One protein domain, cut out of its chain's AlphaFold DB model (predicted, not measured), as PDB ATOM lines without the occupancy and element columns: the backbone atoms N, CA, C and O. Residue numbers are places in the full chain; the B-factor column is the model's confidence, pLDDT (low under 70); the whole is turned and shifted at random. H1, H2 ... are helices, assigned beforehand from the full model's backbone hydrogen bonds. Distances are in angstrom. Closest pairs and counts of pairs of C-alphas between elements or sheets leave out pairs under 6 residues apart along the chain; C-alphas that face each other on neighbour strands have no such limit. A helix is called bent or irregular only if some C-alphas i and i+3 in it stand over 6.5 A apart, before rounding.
ATOM      1  N   ASP A 312     -25.596  58.268  38.281       58.94
ATOM      2  CA  ASP A 312     -25.771  58.284  36.814       58.94
ATOM      3  C   ASP A 312     -25.710  59.705  36.222       58.94
ATOM      4  O   ASP A 312     -25.514  59.877  35.026       58.94
ATOM      5  N   THR A 313     -25.923  60.729  37.044       61.44
ATOM      6  CA  THR A 313     -25.891  62.136  36.637       61.44
ATOM      7  C   THR A 313     -24.532  62.775  36.899       61.44
ATOM      8  O   THR A 313     -24.105  63.627  36.133       61.44
ATOM      9  N   ASP A 314     -23.853  62.337  37.956       66.50
ATOM     10  CA  ASP A 314     -22.536  62.834  38.359       66.50
ATOM     11  C   ASP A 314     -21.380  62.146  37.611       66.50
ATOM     12  O   ASP A 314     -20.306  62.713  37.448       66.50
ATOM     13  N   THR A 315     -21.579  60.908  37.146       74.38
ATOM     14  CA  THR A 315     -20.505  60.098  36.551       74.38
ATOM     15  C   THR A 315     -20.688  59.820  35.058       74.38
ATOM     16  O   THR A 315     -19.832  60.202  34.268       74.38
ATOM     17  N   GLU A 316     -21.747  59.108  34.651       77.88
ATOM     18  CA  GLU A 316     -21.938  58.700  33.248       77.88
ATOM     19  C   GLU A 316     -23.419  58.393  32.933       77.88
ATOM     20  O   GLU A 316     -23.935  57.352  33.362       77.88
ATOM     21  N   PRO A 317     -24.112  59.237  32.145       78.81
ATOM     22  CA  PRO A 317     -25.557  59.130  31.944       78.81
ATOM     23  C   PRO A 317     -25.994  57.928  31.097       78.81
ATOM     24  O   PRO A 317     -27.145  57.477  31.219       78.81
ATOM     25  N   ALA A 318     -25.130  57.395  30.225       80.88
ATOM     26  CA  ALA A 318     -25.477  56.295  29.322       80.88
ATOM     27  C   ALA A 318     -25.426  54.914  29.995       80.88
ATOM     28  O   ALA A 318     -25.969  53.944  29.455       80.88
ATOM     29  N   TYR A 319     -24.798  54.808  31.164       77.31
ATOM     30  CA  TYR A 319     -24.653  53.544  31.869       77.31
ATOM     31  C   TYR A 319     -25.954  53.137  32.589       77.31
ATOM     32  O   TYR A 319     -26.699  53.969  33.104       77.31
ATOM     33  N   ILE A 320     -26.279  51.838  32.573       75.56
ATOM     34  CA  ILE A 320     -27.585  51.316  33.044       75.56
ATOM     35  C   ILE A 320     -27.488  50.020  33.864       75.56
ATOM     36  O   ILE A 320     -28.508  49.462  34.267       75.56
ATOM     37  N   ALA A 321     -26.278  49.487  34.044       66.44
ATOM     38  CA  ALA A 321     -26.070  48.091  34.420       66.44
ATOM     39  C   ALA A 321     -25.520  47.871  35.832       66.44
ATOM     40  O   ALA A 321     -25.512  46.735  36.303       66.44
ATOM     41  N   MET A 322     -25.113  48.930  36.534       62.38
ATOM     42  CA  MET A 322     -24.808  48.845  37.961       62.38
ATOM     43  C   MET A 322     -26.011  49.317  38.750       62.38
ATOM     44  O   MET A 322     -26.444  50.460  38.632       62.38
ATOM     45  N   TRP A 323     -26.521  48.428  39.593       55.62
ATOM     46  CA  TRP A 323     -27.507  48.810  40.583       55.62
ATOM     47  C   TRP A 323     -26.817  49.527  41.746       55.62
ATOM     48  O   TRP A 323     -26.255  48.903  42.650       55.62
ATOM     49  N   ARG A 324     -26.859  50.856  41.720       59.50
ATOM     50  CA  ARG A 324     -26.518  51.712  42.860       59.50
ATOM     51  C   ARG A 324     -27.833  52.186  43.491       59.50
ATOM     52  O   ARG A 324     -28.858  52.206  42.823       59.50
ATOM     53  N   ASN A 325     -27.827  52.411  44.802       55.34
ATOM     54  CA  ASN A 325     -29.018  52.920  45.499       55.34
ATOM     55  C   ASN A 325     -28.973  54.452  45.468       55.34
ATOM     56  O   ASN A 325     -27.963  54.998  45.037       55.34
ATOM     57  N   ASP A 326     -30.011  55.116  45.989       53.06
ATOM     58  CA  ASP A 326     -30.198  56.579  46.132       53.06
ATOM     59  C   ASP A 326     -29.098  57.322  46.955       53.06
ATOM     60  O   ASP A 326     -29.348  58.354  47.571       53.06
ATOM     61  N   ARG A 327     -27.862  56.819  47.029       55.94
ATOM     62  CA  ARG A 327     -26.693  57.538  47.550       55.94
ATOM     63  C   ARG A 327     -25.533  57.441  46.561       55.94
ATOM     64  O   ARG A 327     -25.431  56.425  45.869       55.94
ATOM     65  N   PRO A 328     -24.630  58.438  46.541       49.62
ATOM     66  CA  PRO A 328     -23.350  58.325  45.857       49.62
ATOM     67  C   PRO A 328     -22.618  57.092  46.393       49.62
ATOM     68  O   PRO A 328     -22.074  57.084  47.497       49.62
ATOM     69  N   ALA A 329     -22.695  55.996  45.647       56.94
ATOM     70  CA  ALA A 329     -21.864  54.838  45.896       56.94
ATOM     71  C   ALA A 329     -20.514  55.139  45.257       56.94
ATOM     72  O   ALA A 329     -20.482  55.578  44.106       56.94
ATOM     73  N   ASP A 330     -19.431  54.880  45.987       63.28
ATOM     74  CA  ASP A 330     -18.075  55.011  45.460       63.28
ATOM     75  C   ASP A 330     -17.973  54.295  44.099       63.28
ATOM     76  O   ASP A 330     -18.410  53.150  43.930       63.28
ATOM     77  N   VAL A 331     -17.495  55.006  43.077       67.19
ATOM     78  CA  VAL A 331     -17.291  54.464  41.724       67.19
ATOM     79  C   VAL A 331     -16.017  53.642  41.614       67.19
ATOM     80  O   VAL A 331     -15.767  53.042  40.570       67.19
ATOM     81  N   GLY A 332     -15.285  53.540  42.720       71.50
ATOM     82  CA  GLY A 332     -13.926  53.063  42.753       71.50
ATOM     83  C   GLY A 332     -12.967  54.166  42.307       71.50
ATOM     84  O   GLY A 332     -13.376  55.232  41.850       71.50
ATOM     85  N   PRO A 333     -11.658  53.902  42.389       73.00
ATOM     86  CA  PRO A 333     -10.638  54.883  42.032       73.00
ATOM     87  C   PRO A 333     -10.598  55.222  40.532       73.00
ATOM     88  O   PRO A 333      -9.936  56.183  40.151       73.00
ATOM     89  N   VAL A 334     -11.246  54.425  39.670       76.44
ATOM     90  CA  VAL A 334     -11.215  54.585  38.210       76.44
ATOM     91  C   VAL A 334     -12.591  54.280  37.616       76.44
ATOM     92  O   VAL A 334     -13.127  53.192  37.830       76.44
ATOM     93  N   TRP A 335     -13.122  55.220  36.826       75.62
ATOM     94  CA  TRP A 335     -14.329  55.039  36.021       75.62
ATOM     95  C   TRP A 335     -14.045  55.259  34.521       75.62
ATOM     96  O   TRP A 335     -13.384  56.241  34.176       75.62
ATOM     97  N   PRO A 336     -14.562  54.398  33.623       76.94
ATOM     98  CA  PRO A 336     -15.210  53.123  33.931       76.94
ATOM     99  C   PRO A 336     -14.205  52.087  34.479       76.94
ATOM    100  O   PRO A 336     -12.996  52.249  34.292       76.94
ATOM    101  N   PRO A 337     -14.670  51.003  35.131       73.31
ATOM    102  CA  PRO A 337     -13.788  49.926  35.569       73.31
ATOM    103  C   PRO A 337     -12.943  49.380  34.409       73.31
ATOM    104  O   PRO A 337     -13.460  49.053  33.336       73.31
ATOM    105  N   VAL A 338     -11.628  49.278  34.618       76.81
ATOM    106  CA  VAL A 338     -10.705  48.720  33.619       76.81
ATOM    107  C   VAL A 338     -10.942  47.217  33.438       76.81
ATOM    108  O   VAL A 338     -11.215  46.502  34.398       76.81
ATOM    109  N   GLY A 339     -10.807  46.723  32.205       72.06
ATOM    110  CA  GLY A 339     -10.925  45.291  31.888       72.06
ATOM    111  C   GLY A 339     -12.282  44.842  31.333       72.06
ATOM    112  O   GLY A 339     -12.414  43.682  30.950       72.06
ATOM    113  N   GLU A 340     -13.266  45.739  31.224       78.75
ATOM    114  CA  GLU A 340     -14.542  45.477  30.539       78.75
ATOM    115  C   GLU A 340     -14.564  46.032  29.099       78.75
ATOM    116  O   GLU A 340     -13.667  46.773  28.688       78.75
ATOM    117  N   LEU A 341     -15.596  45.691  28.312       81.38
ATOM    118  CA  LEU A 341     -15.749  46.129  26.918       81.38
ATOM    119  C   LEU A 341     -16.097  47.629  26.853       81.38
ATOM    120  O   LEU A 341     -17.257  47.996  26.697       81.38
ATOM    121  N   GLY A 342     -15.102  48.501  27.033       78.00
ATOM    122  CA  GLY A 342     -15.313  49.949  27.141       78.00
ATOM    123  C   GLY A 342     -16.109  50.343  28.390       78.00
ATOM    124  O   GLY A 342     -16.939  51.241  28.325       78.00
ATOM    125  N   GLY A 343     -15.914  49.625  29.504       76.62
ATOM    126  CA  GLY A 343     -16.689  49.819  30.736       76.62
ATOM    127  C   GLY A 343     -18.047  49.116  30.766       76.62
ATOM    128  O   GLY A 343     -18.822  49.315  31.697       76.62
ATOM    129  N   VAL A 344     -18.362  48.320  29.737       81.31
ATOM    130  CA  VAL A 344     -19.612  47.564  29.625       81.31
ATOM    131  C   VAL A 344     -19.403  46.126  30.095       81.31
ATOM    132  O   VAL A 344     -18.778  45.313  29.407       81.31
ATOM    133  N   GLY A 345     -19.988  45.799  31.246       84.56
ATOM    134  CA  GLY A 345     -19.894  44.468  31.834       84.56
ATOM    135  C   GLY A 345     -20.732  43.403  31.132       84.56
ATOM    136  O   GLY A 345     -21.673  43.684  30.381       84.56
ATOM    137  N   LEU A 346     -20.427  42.135  31.433       87.56
ATOM    138  CA  LEU A 346     -21.135  40.968  30.885       87.56
ATOM    139  C   LEU A 346     -22.649  41.043  31.126       87.56
ATOM    140  O   LEU A 346     -23.435  40.646  30.268       87.56
ATOM    141  N   PHE A 347     -23.065  41.582  32.274       87.69
ATOM    142  CA  PHE A 347     -24.474  41.777  32.595       87.69
ATOM    143  C   PHE A 347     -25.183  42.662  31.557       87.69
ATOM    144  O   PHE A 347     -26.219  42.271  31.025       87.69
ATOM    145  N   THR A 348     -24.591  43.797  31.179       88.00
ATOM    146  CA  THR A 348     -25.128  44.687  30.138       88.00
ATOM    147  C   THR A 348     -25.184  44.005  28.776       88.00
ATOM    148  O   THR A 348     -26.173  44.139  28.057       88.00
ATOM    149  N   LEU A 349     -24.145  43.240  28.423       90.94
ATOM    150  CA  LEU A 349     -24.102  42.494  27.162       90.94
ATOM    151  C   LEU A 349     -25.224  41.451  27.088       90.94
ATOM    152  O   LEU A 349     -25.871  41.312  26.051       90.94
ATOM    153  N   LEU A 350     -25.509  40.764  28.198       92.88
ATOM    154  CA  LEU A 350     -26.634  39.835  28.300       92.88
ATOM    155  C   LEU A 350     -27.982  40.550  28.137       92.88
ATOM    156  O   LEU A 350     -28.852  40.033  27.435       92.88
ATOM    157  N   LEU A 351     -28.150  41.740  28.724       93.50
ATOM    158  CA  LEU A 351     -29.356  42.554  28.545       93.50
ATOM    159  C   LEU A 351     -29.541  42.997  27.087       93.50
ATOM    160  O   LEU A 351     -30.644  42.897  26.546       93.50
ATOM    161  N   ALA A 352     -28.468  43.437  26.427       93.56
ATOM    162  CA  ALA A 352     -28.491  43.830  25.019       93.56
ATOM    163  C   ALA A 352     -28.820  42.640  24.099       93.56
ATOM    164  O   ALA A 352     -29.683  42.743  23.221       93.56
ATOM    165  N   ALA A 353     -28.202  41.479  24.337       95.06
ATOM    166  CA  ALA A 353     -28.509  40.246  23.615       95.06
ATOM    167  C   ALA A 353     -29.966  39.803  23.839       95.06
ATOM    168  O   ALA A 353     -30.656  39.413  22.894       95.06
ATOM    169  N   GLY A 354     -30.460  39.909  25.074       95.38
ATOM    170  CA  GLY A 354     -31.843  39.619  25.441       95.38
ATOM    171  C   GLY A 354     -32.856  40.528  24.746       95.38
ATOM    172  O   GLY A 354     -33.849  40.037  24.200       95.38
ATOM    173  N   LEU A 355     -32.581  41.835  24.693       95.62
ATOM    174  CA  LEU A 355     -33.351  42.808  23.916       95.62
ATOM    175  C   LEU A 355     -33.388  42.424  22.431       95.62
ATOM    176  O   LEU A 355     -34.473  42.317  21.853       95.62
ATOM    177  N   GLY A 356     -32.225  42.163  21.825       96.19
ATOM    178  CA  GLY A 356     -32.118  41.749  20.424       96.19
ATOM    179  C   GLY A 356     -32.930  40.485  20.129       96.19
ATOM    180  O   GLY A 356     -33.688  40.439  19.159       96.19
ATOM    181  N   LEU A 357     -32.862  39.491  21.016       96.12
ATOM    182  CA  LEU A 357     -33.625  38.249  20.916       96.12
ATOM    183  C   LEU A 357     -35.142  38.482  21.017       96.12
ATOM    184  O   LEU A 357     -35.911  37.927  20.228       96.12
ATOM    185  N   ALA A 358     -35.591  39.316  21.960       96.00
ATOM    186  CA  ALA A 358     -37.005  39.646  22.133       96.00
ATOM    187  C   ALA A 358     -37.581  40.376  20.911       96.00
ATOM    188  O   ALA A 358     -38.680  40.044  20.449       96.00
ATOM    189  N   LEU A 359     -36.829  41.329  20.353       95.94
ATOM    190  CA  LEU A 359     -37.197  42.039  19.130       95.94
ATOM    191  C   LEU A 359     -37.243  41.076  17.935       95.94
ATOM    192  O   LEU A 359     -38.272  40.981  17.263       95.94
ATOM    193  N   ALA A 360     -36.190  40.286  17.724       95.50
ATOM    194  CA  ALA A 360     -36.100  39.348  16.606       95.50
ATOM    195  C   ALA A 360     -37.246  38.322  16.594       95.50
ATOM    196  O   ALA A 360     -37.792  37.999  15.538       95.50
ATOM    197  N   LEU A 361     -37.641  37.814  17.765       94.38
ATOM    198  CA  LEU A 361     -38.659  36.766  17.866       94.38
ATOM    199  C   LEU A 361     -40.090  37.300  17.981       94.38
ATOM    200  O   LEU A 361     -41.036  36.577  17.651       94.38
ATOM    201  N   ALA A 362     -40.282  38.521  18.488       93.38
ATOM    202  CA  ALA A 362     -41.601  38.968  18.924       93.38
ATOM    203  C   ALA A 362     -41.823  40.486  18.939       93.38
ATOM    204  O   ALA A 362     -42.705  40.942  19.671       93.38
ATOM    205  N   TRP A 363     -41.143  41.266  18.094       94.81
ATOM    206  CA  TRP A 363     -41.329  42.725  18.028       94.81
ATOM    207  C   TRP A 363     -42.793  43.187  17.900       94.81
ATOM    208  O   TRP A 363     -43.141  44.263  18.363       94.81
ATOM    209  N   ARG A 364     -43.695  42.370  17.327       94.69
ATOM    210  CA  ARG A 364     -45.134  42.696  17.207       94.69
ATOM    211  C   ARG A 364     -45.962  42.429  18.472       94.69
ATOM    212  O   ARG A 364     -47.165  42.720  18.484       94.69
ATOM    213  N   ARG A 365     -45.407  41.817  19.522       95.44
ATOM    214  CA  ARG A 365     -46.135  41.492  20.765       95.44
ATOM    215  C   ARG A 365     -46.242  42.728  21.656       95.44
ATOM    216  O   ARG A 365     -45.268  43.442  21.830       95.44
ATOM    217  N   SER A 366     -47.408  42.944  22.275       96.56
ATOM    218  CA  SER A 366     -47.659  44.139  23.104       96.56
ATOM    219  C   SER A 366     -46.663  44.292  24.248       96.56
ATOM    220  O   SER A 366     -46.288  45.408  24.559       96.56
ATOM    221  N   ILE A 367     -46.220  43.179  24.840       96.25
ATOM    222  CA  ILE A 367     -45.205  43.193  25.898       96.25
ATOM    223  C   ILE A 367     -43.868  43.746  25.396       96.25
ATOM    224  O   ILE A 367     -43.315  44.623  26.038       96.25
ATOM    225  N   VAL A 368     -43.400  43.320  24.218       97.12
ATOM    226  CA  VAL A 368     -42.133  43.803  23.647       97.12
ATOM    227  C   VAL A 368     -42.240  45.278  23.270       97.12
ATOM    228  O   VAL A 368     -41.350  46.055  23.592       97.12
ATOM    229  N   ILE A 369     -43.358  45.674  22.656       97.88
ATOM    230  CA  ILE A 369     -43.601  47.065  22.250       97.88
ATOM    231  C   ILE A 369     -43.683  47.988  23.469       97.88
ATOM    232  O   ILE A 369     -43.006  49.006  23.491       97.88
ATOM    233  N   ALA A 370     -44.479  47.640  24.484       97.69
ATOM    234  CA  ALA A 370     -44.640  48.473  25.674       97.69
ATOM    235  C   ALA A 370     -43.322  48.614  26.446       97.69
ATOM    236  O   ALA A 370     -42.933  49.730  26.771       97.69
ATOM    237  N   LEU A 371     -42.613  47.506  26.695       97.56
ATOM    238  CA  LEU A 371     -41.333  47.526  27.409       97.56
ATOM    239  C   LEU A 371     -40.262  48.291  26.631       97.56
ATOM    240  O   LEU A 371     -39.586  49.136  27.204       97.56
ATOM    241  N   GLY A 372     -40.136  48.025  25.327       97.44
ATOM    242  CA  GLY A 372     -39.182  48.719  24.466       97.44
ATOM    243  C   GLY A 372     -39.468  50.217  24.386       97.44
ATOM    244  O   GLY A 372     -38.547  51.016  24.501       97.44
ATOM    245  N   ALA A 373     -40.740  50.608  24.266       97.69
ATOM    246  CA  ALA A 373     -41.124  52.013  24.222       97.69
ATOM    247  C   ALA A 373     -40.928  52.722  25.573       97.69
ATOM    248  O   ALA A 373     -40.448  53.850  25.585       97.69
ATOM    249  N   CYS A 374     -41.242  52.076  26.704       97.00
ATOM    250  CA  CYS A 374     -40.982  52.637  28.036       97.00
ATOM    251  C   CYS A 374     -39.478  52.805  28.287       97.00
ATOM    252  O   CYS A 374     -39.057  53.867  28.732       97.00
ATOM    253  N   ALA A 375     -38.668  51.794  27.951       95.56
ATOM    254  CA  ALA A 375     -37.214  51.869  28.071       95.56
ATOM    255  C   ALA A 375     -36.627  52.973  27.179       95.56
ATOM    256  O   ALA A 375     -35.839  53.782  27.655       95.56
ATOM    257  N   ALA A 376     -37.054  53.048  25.914       95.94
ATOM    258  CA  ALA A 376     -36.609  54.088  24.991       95.94
ATOM    259  C   ALA A 376     -37.003  55.486  25.485       95.94
ATOM    260  O   ALA A 376     -36.165  56.374  25.514       95.94
ATOM    261  N   SER A 377     -38.247  55.671  25.928       95.56
ATOM    262  CA  SER A 377     -38.741  56.935  26.490       95.56
ATOM    263  C   SER A 377     -37.926  57.381  27.701       95.56
ATOM    264  O   SER A 377     -37.455  58.515  27.740       95.56
ATOM    265  N   ALA A 378     -37.701  56.477  28.658       92.25
ATOM    266  CA  ALA A 378     -36.906  56.760  29.846       92.25
ATOM    267  C   ALA A 378     -35.452  57.112  29.494       92.25
ATOM    268  O   ALA A 378     -34.888  58.034  30.078       92.25
ATOM    269  N   TRP A 379     -34.860  56.410  28.524       91.12
ATOM    270  CA  TRP A 379     -33.497  56.666  28.065       91.12
ATOM    271  C   TRP A 379     -33.372  58.001  27.315       91.12
ATOM    272  O   TRP A 379     -32.522  58.813  27.666       91.12
ATOM    273  N   PHE A 380     -34.246  58.281  26.342       92.25
ATOM    274  CA  PHE A 380     -34.219  59.539  25.585       92.25
ATOM    275  C   PHE A 380     -34.462  60.748  26.483       92.25
ATOM    276  O   PHE A 380     -33.740  61.737  26.371       92.25
ATOM    277  N   LEU A 381     -35.441  60.668  27.391       88.19
ATOM    278  CA  LEU A 381     -35.740  61.778  28.291       88.19
ATOM    279  C   LEU A 381     -34.578  62.032  29.261       88.19
ATOM    280  O   LEU A 381     -34.264  63.186  29.528       88.19
ATOM    281  N   ARG A 382     -33.885  60.975  29.717       86.06
ATOM    282  CA  ARG A 382     -32.641  61.118  30.486       86.06
ATOM    283  C   ARG A 382     -31.570  61.859  29.691       86.06
ATOM    284  O   ARG A 382     -31.011  62.807  30.220       86.06
ATOM    285  N   MET A 383     -31.275  61.427  28.463       87.75
ATOM    286  CA  MET A 383     -30.230  62.051  27.638       87.75
ATOM    287  C   MET A 383     -30.539  63.523  27.363       87.75
ATOM    288  O   MET A 383     -29.655  64.366  27.469       87.75
ATOM    289  N   TRP A 384     -31.800  63.829  27.052       86.75
ATOM    290  CA  TRP A 384     -32.242  65.199  26.816       86.75
ATOM    291  C   TRP A 384     -32.061  66.072  28.062       86.75
ATOM    292  O   TRP A 384     -31.394  67.098  27.986       86.75
ATOM    293  N   LEU A 385     -32.552  65.630  29.225       82.00
ATOM    294  CA  LEU A 385     -32.385  66.380  30.473       82.00
ATOM    295  C   LEU A 385     -30.910  66.542  30.853       82.00
ATOM    296  O   LEU A 385     -30.501  67.651  31.177       82.00
ATOM    297  N   ALA A 386     -30.114  65.472  30.770       80.88
ATOM    298  CA  ALA A 386     -28.684  65.507  31.077       80.88
ATOM    299  C   ALA A 386     -27.923  66.503  30.185       80.88
ATOM    300  O   ALA A 386     -27.041  67.207  30.666       80.88
ATOM    301  N   SER A 387     -28.303  66.624  28.907       85.56
ATOM    302  CA  SER A 387     -27.673  67.574  27.981       85.56
ATOM    303  C   SER A 387     -27.918  69.050  28.324       85.56
ATOM    304  O   SER A 387     -27.140  69.899  27.900       85.56
ATOM    305  N   GLU A 388     -28.948  69.357  29.121       84.19
ATOM    306  CA  GLU A 388     -29.323  70.725  29.517       84.19
ATOM    307  C   GLU A 388     -28.825  71.111  30.925       84.19
ATOM    308  O   GLU A 388     -28.973  72.263  31.340       84.19
ATOM    309  N   GLN A 389     -28.250  70.181  31.698       78.44
ATOM    310  CA  GLN A 389     -27.941  70.401  33.123       78.44
ATOM    311  C   GLN A 389     -26.932  71.526  33.357       78.44
ATOM    312  O   GLN A 389     -27.128  72.345  34.252       78.44
ATOM    313  N   TRP A 390     -25.889  71.610  32.525       80.44
ATOM    314  CA  TRP A 390     -24.909  72.691  32.620       80.44
ATOM    315  C   TRP A 390     -25.516  74.054  32.277       80.44
ATOM    316  O   TRP A 390     -25.269  75.032  32.968       80.44
ATOM    317  N   GLU A 391     -26.332  74.148  31.229       83.69
ATOM    318  CA  GLU A 391     -26.923  75.431  30.828       83.69
ATOM    319  C   GLU A 391     -27.950  75.918  31.852       83.69
ATOM    320  O   GLU A 391     -27.985  77.090  32.215       83.69
ATOM    321  N   THR A 392     -28.775  74.998  32.343       75.44
ATOM    322  CA  THR A 392     -29.877  75.332  33.244       75.44
ATOM    323  C   THR A 392     -29.432  75.488  34.690       75.44
ATOM    324  O   THR A 392     -30.207  76.016  35.482       75.44
ATOM    325  N   GLN A 393     -28.223  75.027  35.042       73.25
ATOM    326  CA  GLN A 393     -27.731  74.933  36.424       73.25
ATOM    327  C   GLN A 393     -28.722  74.207  37.350       73.25
ATOM    328  O   GLN A 393     -28.700  74.384  38.561       73.25
ATOM    329  N   THR A 394     -29.606  73.391  36.770       65.81
ATOM    330  CA  THR A 394     -30.590  72.599  37.500       65.81
ATOM    331  C   THR A 394     -30.268  71.138  37.274       65.81
ATOM    332  O   THR A 394     -30.220  70.670  36.132       65.81
ATOM    333  N   VAL A 395     -30.101  70.381  38.354       58.91
ATOM    334  CA  VAL A 395     -29.985  68.924  38.280       58.91
ATOM    335  C   VAL A 395     -31.403  68.380  38.196       58.91
ATOM    336  O   VAL A 395     -31.956  67.841  39.148       58.91
ATOM    337  N   ARG A 396     -32.066  68.623  37.055       54.03
ATOM    338  CA  ARG A 396     -33.499  68.342  36.896       54.03
ATOM    339  C   ARG A 396     -33.815  66.897  37.284       54.03
ATOM    340  O   ARG A 396     -33.458  65.979  36.550       54.03
ATOM    341  N   LEU A 397     -34.522  66.745  38.409       51.06
ATOM    342  CA  LEU A 397     -35.281  65.575  38.859       51.06
ATOM    343  C   LEU A 397     -34.693  64.227  38.414       51.06
ATOM    344  O   LEU A 397     -35.153  63.606  37.460       51.06
ATOM    345  N   TYR A 398     -33.716  63.784  39.200       57.31
ATOM    346  CA  TYR A 398     -33.361  62.404  39.532       57.31
ATOM    347  C   TYR A 398     -33.365  61.332  38.403       57.31
ATOM    348  O   TYR A 398     -34.421  60.948  37.884       57.31
ATOM    349  N   PRO A 399     -32.231  60.651  38.139       51.62
ATOM    350  CA  PRO A 399     -32.048  59.598  37.120       51.62
ATOM    351  C   PRO A 399     -32.652  58.230  37.494       51.62
ATOM    352  O   PRO A 399     -32.183  57.164  37.091       51.62
ATOM    353  N   ARG A 400     -33.797  58.242  38.178       65.06
ATOM    354  CA  ARG A 400     -34.605  57.053  38.480       65.06
ATOM    355  C   ARG A 400     -34.942  56.253  37.210       65.06
ATOM    356  O   ARG A 400     -35.168  55.048  37.280       65.06
ATOM    357  N   THR A 401     -34.858  56.864  36.029       81.81
ATOM    358  CA  THR A 401     -34.898  56.183  34.726       81.81
ATOM    359  C   THR A 401     -34.051  54.899  34.654       81.81
ATOM    360  O   THR A 401     -34.441  54.007  33.905       81.81
ATOM    361  N   THR A 402     -32.960  54.736  35.427       83.88
ATOM    362  CA  THR A 402     -32.136  53.502  35.391       83.88
ATOM    363  C   THR A 402     -32.921  52.297  35.852       83.88
ATOM    364  O   THR A 402     -32.897  51.272  35.176       83.88
ATOM    365  N   ALA A 403     -33.716  52.438  36.913       87.19
ATOM    366  CA  ALA A 403     -34.607  51.379  37.364       87.19
ATOM    367  C   ALA A 403     -35.616  50.997  36.268       87.19
ATOM    368  O   ALA A 403     -35.811  49.815  35.993       87.19
ATOM    369  N   VAL A 404     -36.201  51.981  35.573       91.62
ATOM    370  CA  VAL A 404     -37.165  51.735  34.482       91.62
ATOM    371  C   VAL A 404     -36.506  50.995  33.320       91.62
ATOM    372  O   VAL A 404     -37.027  49.969  32.873       91.62
ATOM    373  N   VAL A 405     -35.365  51.496  32.834       92.25
ATOM    374  CA  VAL A 405     -34.632  50.911  31.704       92.25
ATOM    375  C   VAL A 405     -34.167  49.501  32.058       92.25
ATOM    376  O   VAL A 405     -34.491  48.556  31.339       92.25
ATOM    377  N   LEU A 406     -33.482  49.336  33.192       91.81
ATOM    378  CA  LEU A 406     -32.964  48.051  33.650       91.81
ATOM    379  C   LEU A 406     -34.086  47.029  33.840       91.81
ATOM    380  O   LEU A 406     -33.998  45.915  33.323       91.81
ATOM    381  N   TYR A 407     -35.174  47.404  34.516       94.31
ATOM    382  CA  TYR A 407     -36.305  46.505  34.726       94.31
ATOM    383  C   TYR A 407     -36.953  46.089  33.400       94.31
ATOM    384  O   TYR A 407     -37.210  44.903  33.182       94.31
ATOM    385  N   CYS A 408     -37.144  47.020  32.461       96.06
ATOM    386  CA  CYS A 408     -37.668  46.689  31.135       96.06
ATOM    387  C   CYS A 408     -36.742  45.733  30.370       96.06
ATOM    388  O   CYS A 408     -37.227  44.765  29.778       96.06
ATOM    389  N   LEU A 409     -35.425  45.954  30.405       95.94
ATOM    390  CA  LEU A 409     -34.438  45.095  29.747       95.94
ATOM    391  C   LEU A 409     -34.352  43.701  30.377       95.94
ATOM    392  O   LEU A 409     -34.252  42.714  29.647       95.94
ATOM    393  N   LEU A 410     -34.453  43.588  31.702       95.56
ATOM    394  CA  LEU A 410     -34.491  42.298  32.402       95.56
ATOM    395  C   LEU A 410     -35.713  41.477  31.983       95.56
ATOM    396  O   LEU A 410     -35.590  40.298  31.635       95.56
ATOM    397  N   ILE A 411     -36.889  42.108  31.936       96.75
ATOM    398  CA  ILE A 411     -38.115  41.448  31.482       96.75
ATOM    399  C   ILE A 411     -38.010  41.056  30.004       96.75
ATOM    400  O   ILE A 411     -38.377  39.936  29.645       96.75
ATOM    401  N   LEU A 412     -37.505  41.945  29.141       96.88
ATOM    402  CA  LEU A 412     -37.293  41.651  27.721       96.88
ATOM    403  C   LEU A 412     -36.326  40.483  27.533       96.88
ATOM    404  O   LEU A 412     -36.611  39.598  26.733       96.88
ATOM    405  N   THR A 413     -35.253  40.419  28.319       96.12
ATOM    406  CA  THR A 413     -34.295  39.308  28.307       96.12
ATOM    407  C   THR A 413     -34.971  37.994  28.688       96.12
ATOM    408  O   THR A 413     -34.924  37.028  27.921       96.12
ATOM    409  N   GLY A 414     -35.695  37.960  29.811       93.31
ATOM    410  CA  GLY A 414     -36.447  36.776  30.235       93.31
ATOM    411  C   GLY A 414     -37.507  36.347  29.210       93.31
ATOM    412  O   GLY A 414     -37.682  35.157  28.939       93.31
ATOM    413  N   PHE A 415     -38.183  37.309  28.580       92.25
ATOM    414  CA  PHE A 415     -39.168  37.053  27.530       92.25
ATOM    415  C   PHE A 415     -38.528  36.578  26.213       92.25
ATOM    416  O   PHE A 415     -39.074  35.702  25.543       92.25
ATOM    417  N   GLY A 416     -37.355  37.100  25.854       92.38
ATOM    418  CA  GLY A 416     -36.563  36.651  24.711       92.38
ATOM    419  C   GLY A 416     -36.154  35.187  24.861       92.38
ATOM    420  O   GLY A 416     -36.414  34.381  23.966       92.38
ATOM    421  N   VAL A 417     -35.619  34.813  26.029       90.31
ATOM    422  CA  VAL A 417     -35.272  33.419  26.361       90.31
ATOM    423  C   VAL A 417     -36.505  32.516  26.294       90.31
ATOM    424  O   VAL A 417     -36.467  31.469  25.646       90.31
ATOM    425  N   LEU A 418     -37.626  32.934  26.892       87.56
ATOM    426  CA  LEU A 418     -38.906  32.221  26.819       87.56
ATOM    427  C   LEU A 418     -39.286  31.885  25.371       87.56
ATOM    428  O   LEU A 418     -39.608  30.737  25.046       87.56
ATOM    429  N   LEU A 419     -39.260  32.882  24.493       87.94
ATOM    430  CA  LEU A 419     -39.645  32.713  23.097       87.94
ATOM    431  C   LEU A 419     -38.657  31.848  22.320       87.94
ATOM    432  O   LEU A 419     -39.084  31.040  21.493       87.94
ATOM    433  N   ALA A 420     -37.360  31.978  22.596       88.50
ATOM    434  CA  ALA A 420     -36.335  31.147  21.980       88.50
ATOM    435  C   ALA A 420     -36.545  29.670  22.331       88.50
ATOM    436  O   ALA A 420     -36.585  28.826  21.434       88.50
ATOM    437  N   VAL A 421     -36.802  29.365  23.608       84.94
ATOM    438  CA  VAL A 421     -37.107  28.004  24.078       84.94
ATOM    439  C   VAL A 421     -38.377  27.461  23.419       84.94
ATOM    440  O   VAL A 421     -38.399  26.314  22.971       84.94
ATOM    441  N   GLN A 422     -39.437  28.267  23.316       85.00
ATOM    442  CA  GLN A 422     -40.674  27.853  22.642       85.00
ATOM    443  C   GLN A 422     -40.445  27.550  21.157       85.00
ATOM    444  O   GLN A 422     -40.922  26.531  20.656       85.00
ATOM    445  N   ARG A 423     -39.695  28.406  20.456       85.31
ATOM    446  CA  ARG A 423     -39.385  28.228  19.035       85.31
ATOM    447  C   ARG A 423     -38.498  27.009  18.796       85.31
ATOM    448  O   ARG A 423     -38.728  26.289  17.829       85.31
ATOM    449  N   TRP A 424     -37.533  26.754  19.676       83.81
ATOM    450  CA  TRP A 424     -36.697  25.555  19.626       83.81
ATOM    451  C   TRP A 424     -37.538  24.287  19.780       83.81
ATOM    452  O   TRP A 424     -37.494  23.418  18.915       83.81
ATOM    453  N   ARG A 425     -38.368  24.203  20.830       80.12
ATOM    454  CA  ARG A 425     -39.233  23.033  21.088       80.12
ATOM    455  C   ARG A 425     -40.225  22.756  19.961       80.12
ATOM    456  O   ARG A 425     -40.565  21.598  19.723       80.12
ATOM    457  N   GLY A 426     -40.689  23.810  19.289       77.50
ATOM    458  CA  GLY A 426     -41.529  23.702  18.098       77.50
ATOM    459  C   GLY A 426     -40.794  23.122  16.886       77.50
ATOM    460  O   GLY A 426     -41.402  22.411  16.097       77.50
ATOM    461  N   ARG A 427     -39.488  23.384  16.748       77.50
ATOM    462  CA  ARG A 427     -38.653  22.879  15.642       77.50
ATOM    463  C   ARG A 427     -38.201  21.438  15.836       77.50
ATOM    464  O   ARG A 427     -38.146  20.695  14.868       77.50
ATOM    465  N   THR A 428     -37.907  21.023  17.065       75.31
ATOM    466  CA  THR A 428     -37.396  19.674  17.361       75.31
ATOM    467  C   THR A 428     -38.455  18.569  17.303       75.31
ATOM    468  O   THR A 428     -38.217  17.482  17.813       75.31
ATOM    469  N   GLY A 429     -39.655  18.823  16.760       53.31
ATOM    470  CA  GLY A 429     -40.734  17.824  16.668       53.31
ATOM    471  C   GLY A 429     -41.285  17.344  18.019       53.31
ATOM    472  O   GLY A 429     -42.272  16.620  18.076       53.31
TER     473      GLY A 429
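What this domain is: This is residues 312 to 429 of the 509 residues of a protein of Micromonospora sp. Llam0 (UniProt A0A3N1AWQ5). Two long helices, H2 and H3, form a helical hairpin whose arms overlap only in part, and a shorter helix, H1, crosses H3 near the middle of both as an X. Before H1 a long stretch without a named element, residues 312 to 345, winds in loops, and at the other end residues 424 to 429 stick out free, of which 424 to 427 belong to H3. The printed part has 118 residues with three named helices in the order H1, H2, H3 and no named strand; the class is all helix, with 71 residues in the helices. The whole is loose, with a radius of gyration of the C-alphas of 16.8 A, and elongated, spanning 60 by 32 by 21 A.

How they stand to each other: H1, residues 346 to 362, follows the opening stretch. A tight link of 3 residues leads from it to H2, residues 366 to 392. H1 and H2 only just touch, with 3 pairs of C-alphas within 8 A, and only at the corner by their link: H1 with residues 358 to 362 alone, H2 with residue 368 alone. The closest C-alphas, those of Ala 358 and Val 368, are 6.8 A apart; the two helices stand at a steep tilt of 48 degrees, opposite ways. A short link of 8 residues leads on to H3, residues 401 to 427. H2 and H3 form a helical hairpin, at a shallow tilt of 27 degrees, opposite ways. H3 touches H2 with residues 401 to 412 alone, and the closest C-alphas, those of Ala 375 and Val 405, are 4.6 A apart. H3 touches H1 with residues 409 to 420 alone, at a steep tilt of 56 degrees, the same way. Their closest C-alphas, those of Gly 354 and Thr 413, are 3.8 A apart, and their centres 7.1 A. In H1 and H3 every O i to N i+4 pair is within hydrogen-bond range; in H2 20 of 23 are.

Where its parts are: H1 begins with C-alpha 346 at (-21.135, 40.968, 30.885) and is 23.8 A long from first to last C-alpha. H2 begins with C-alpha 366 at (-47.659, 44.139, 23.104) and measures 37.3 A. H2 is irregular: C-alphas 387 and 390 are 7.4 A apart, and its line is a rough one. H3 measures 38.6 A and ends with C-alpha 427 at (-38.653, 22.879, 15.642).

The domain as a whole: The two C-alphas farthest apart, those of Gln 393 and Gly 429, are 61.8 A apart. The printed part has no cut, and neither link between the helices is long. The mean pLDDT of the printed part is 82.2. The model's confidence is low, under 70, at residues 312 to 314, 321 to 331, 394 to 400 and 429.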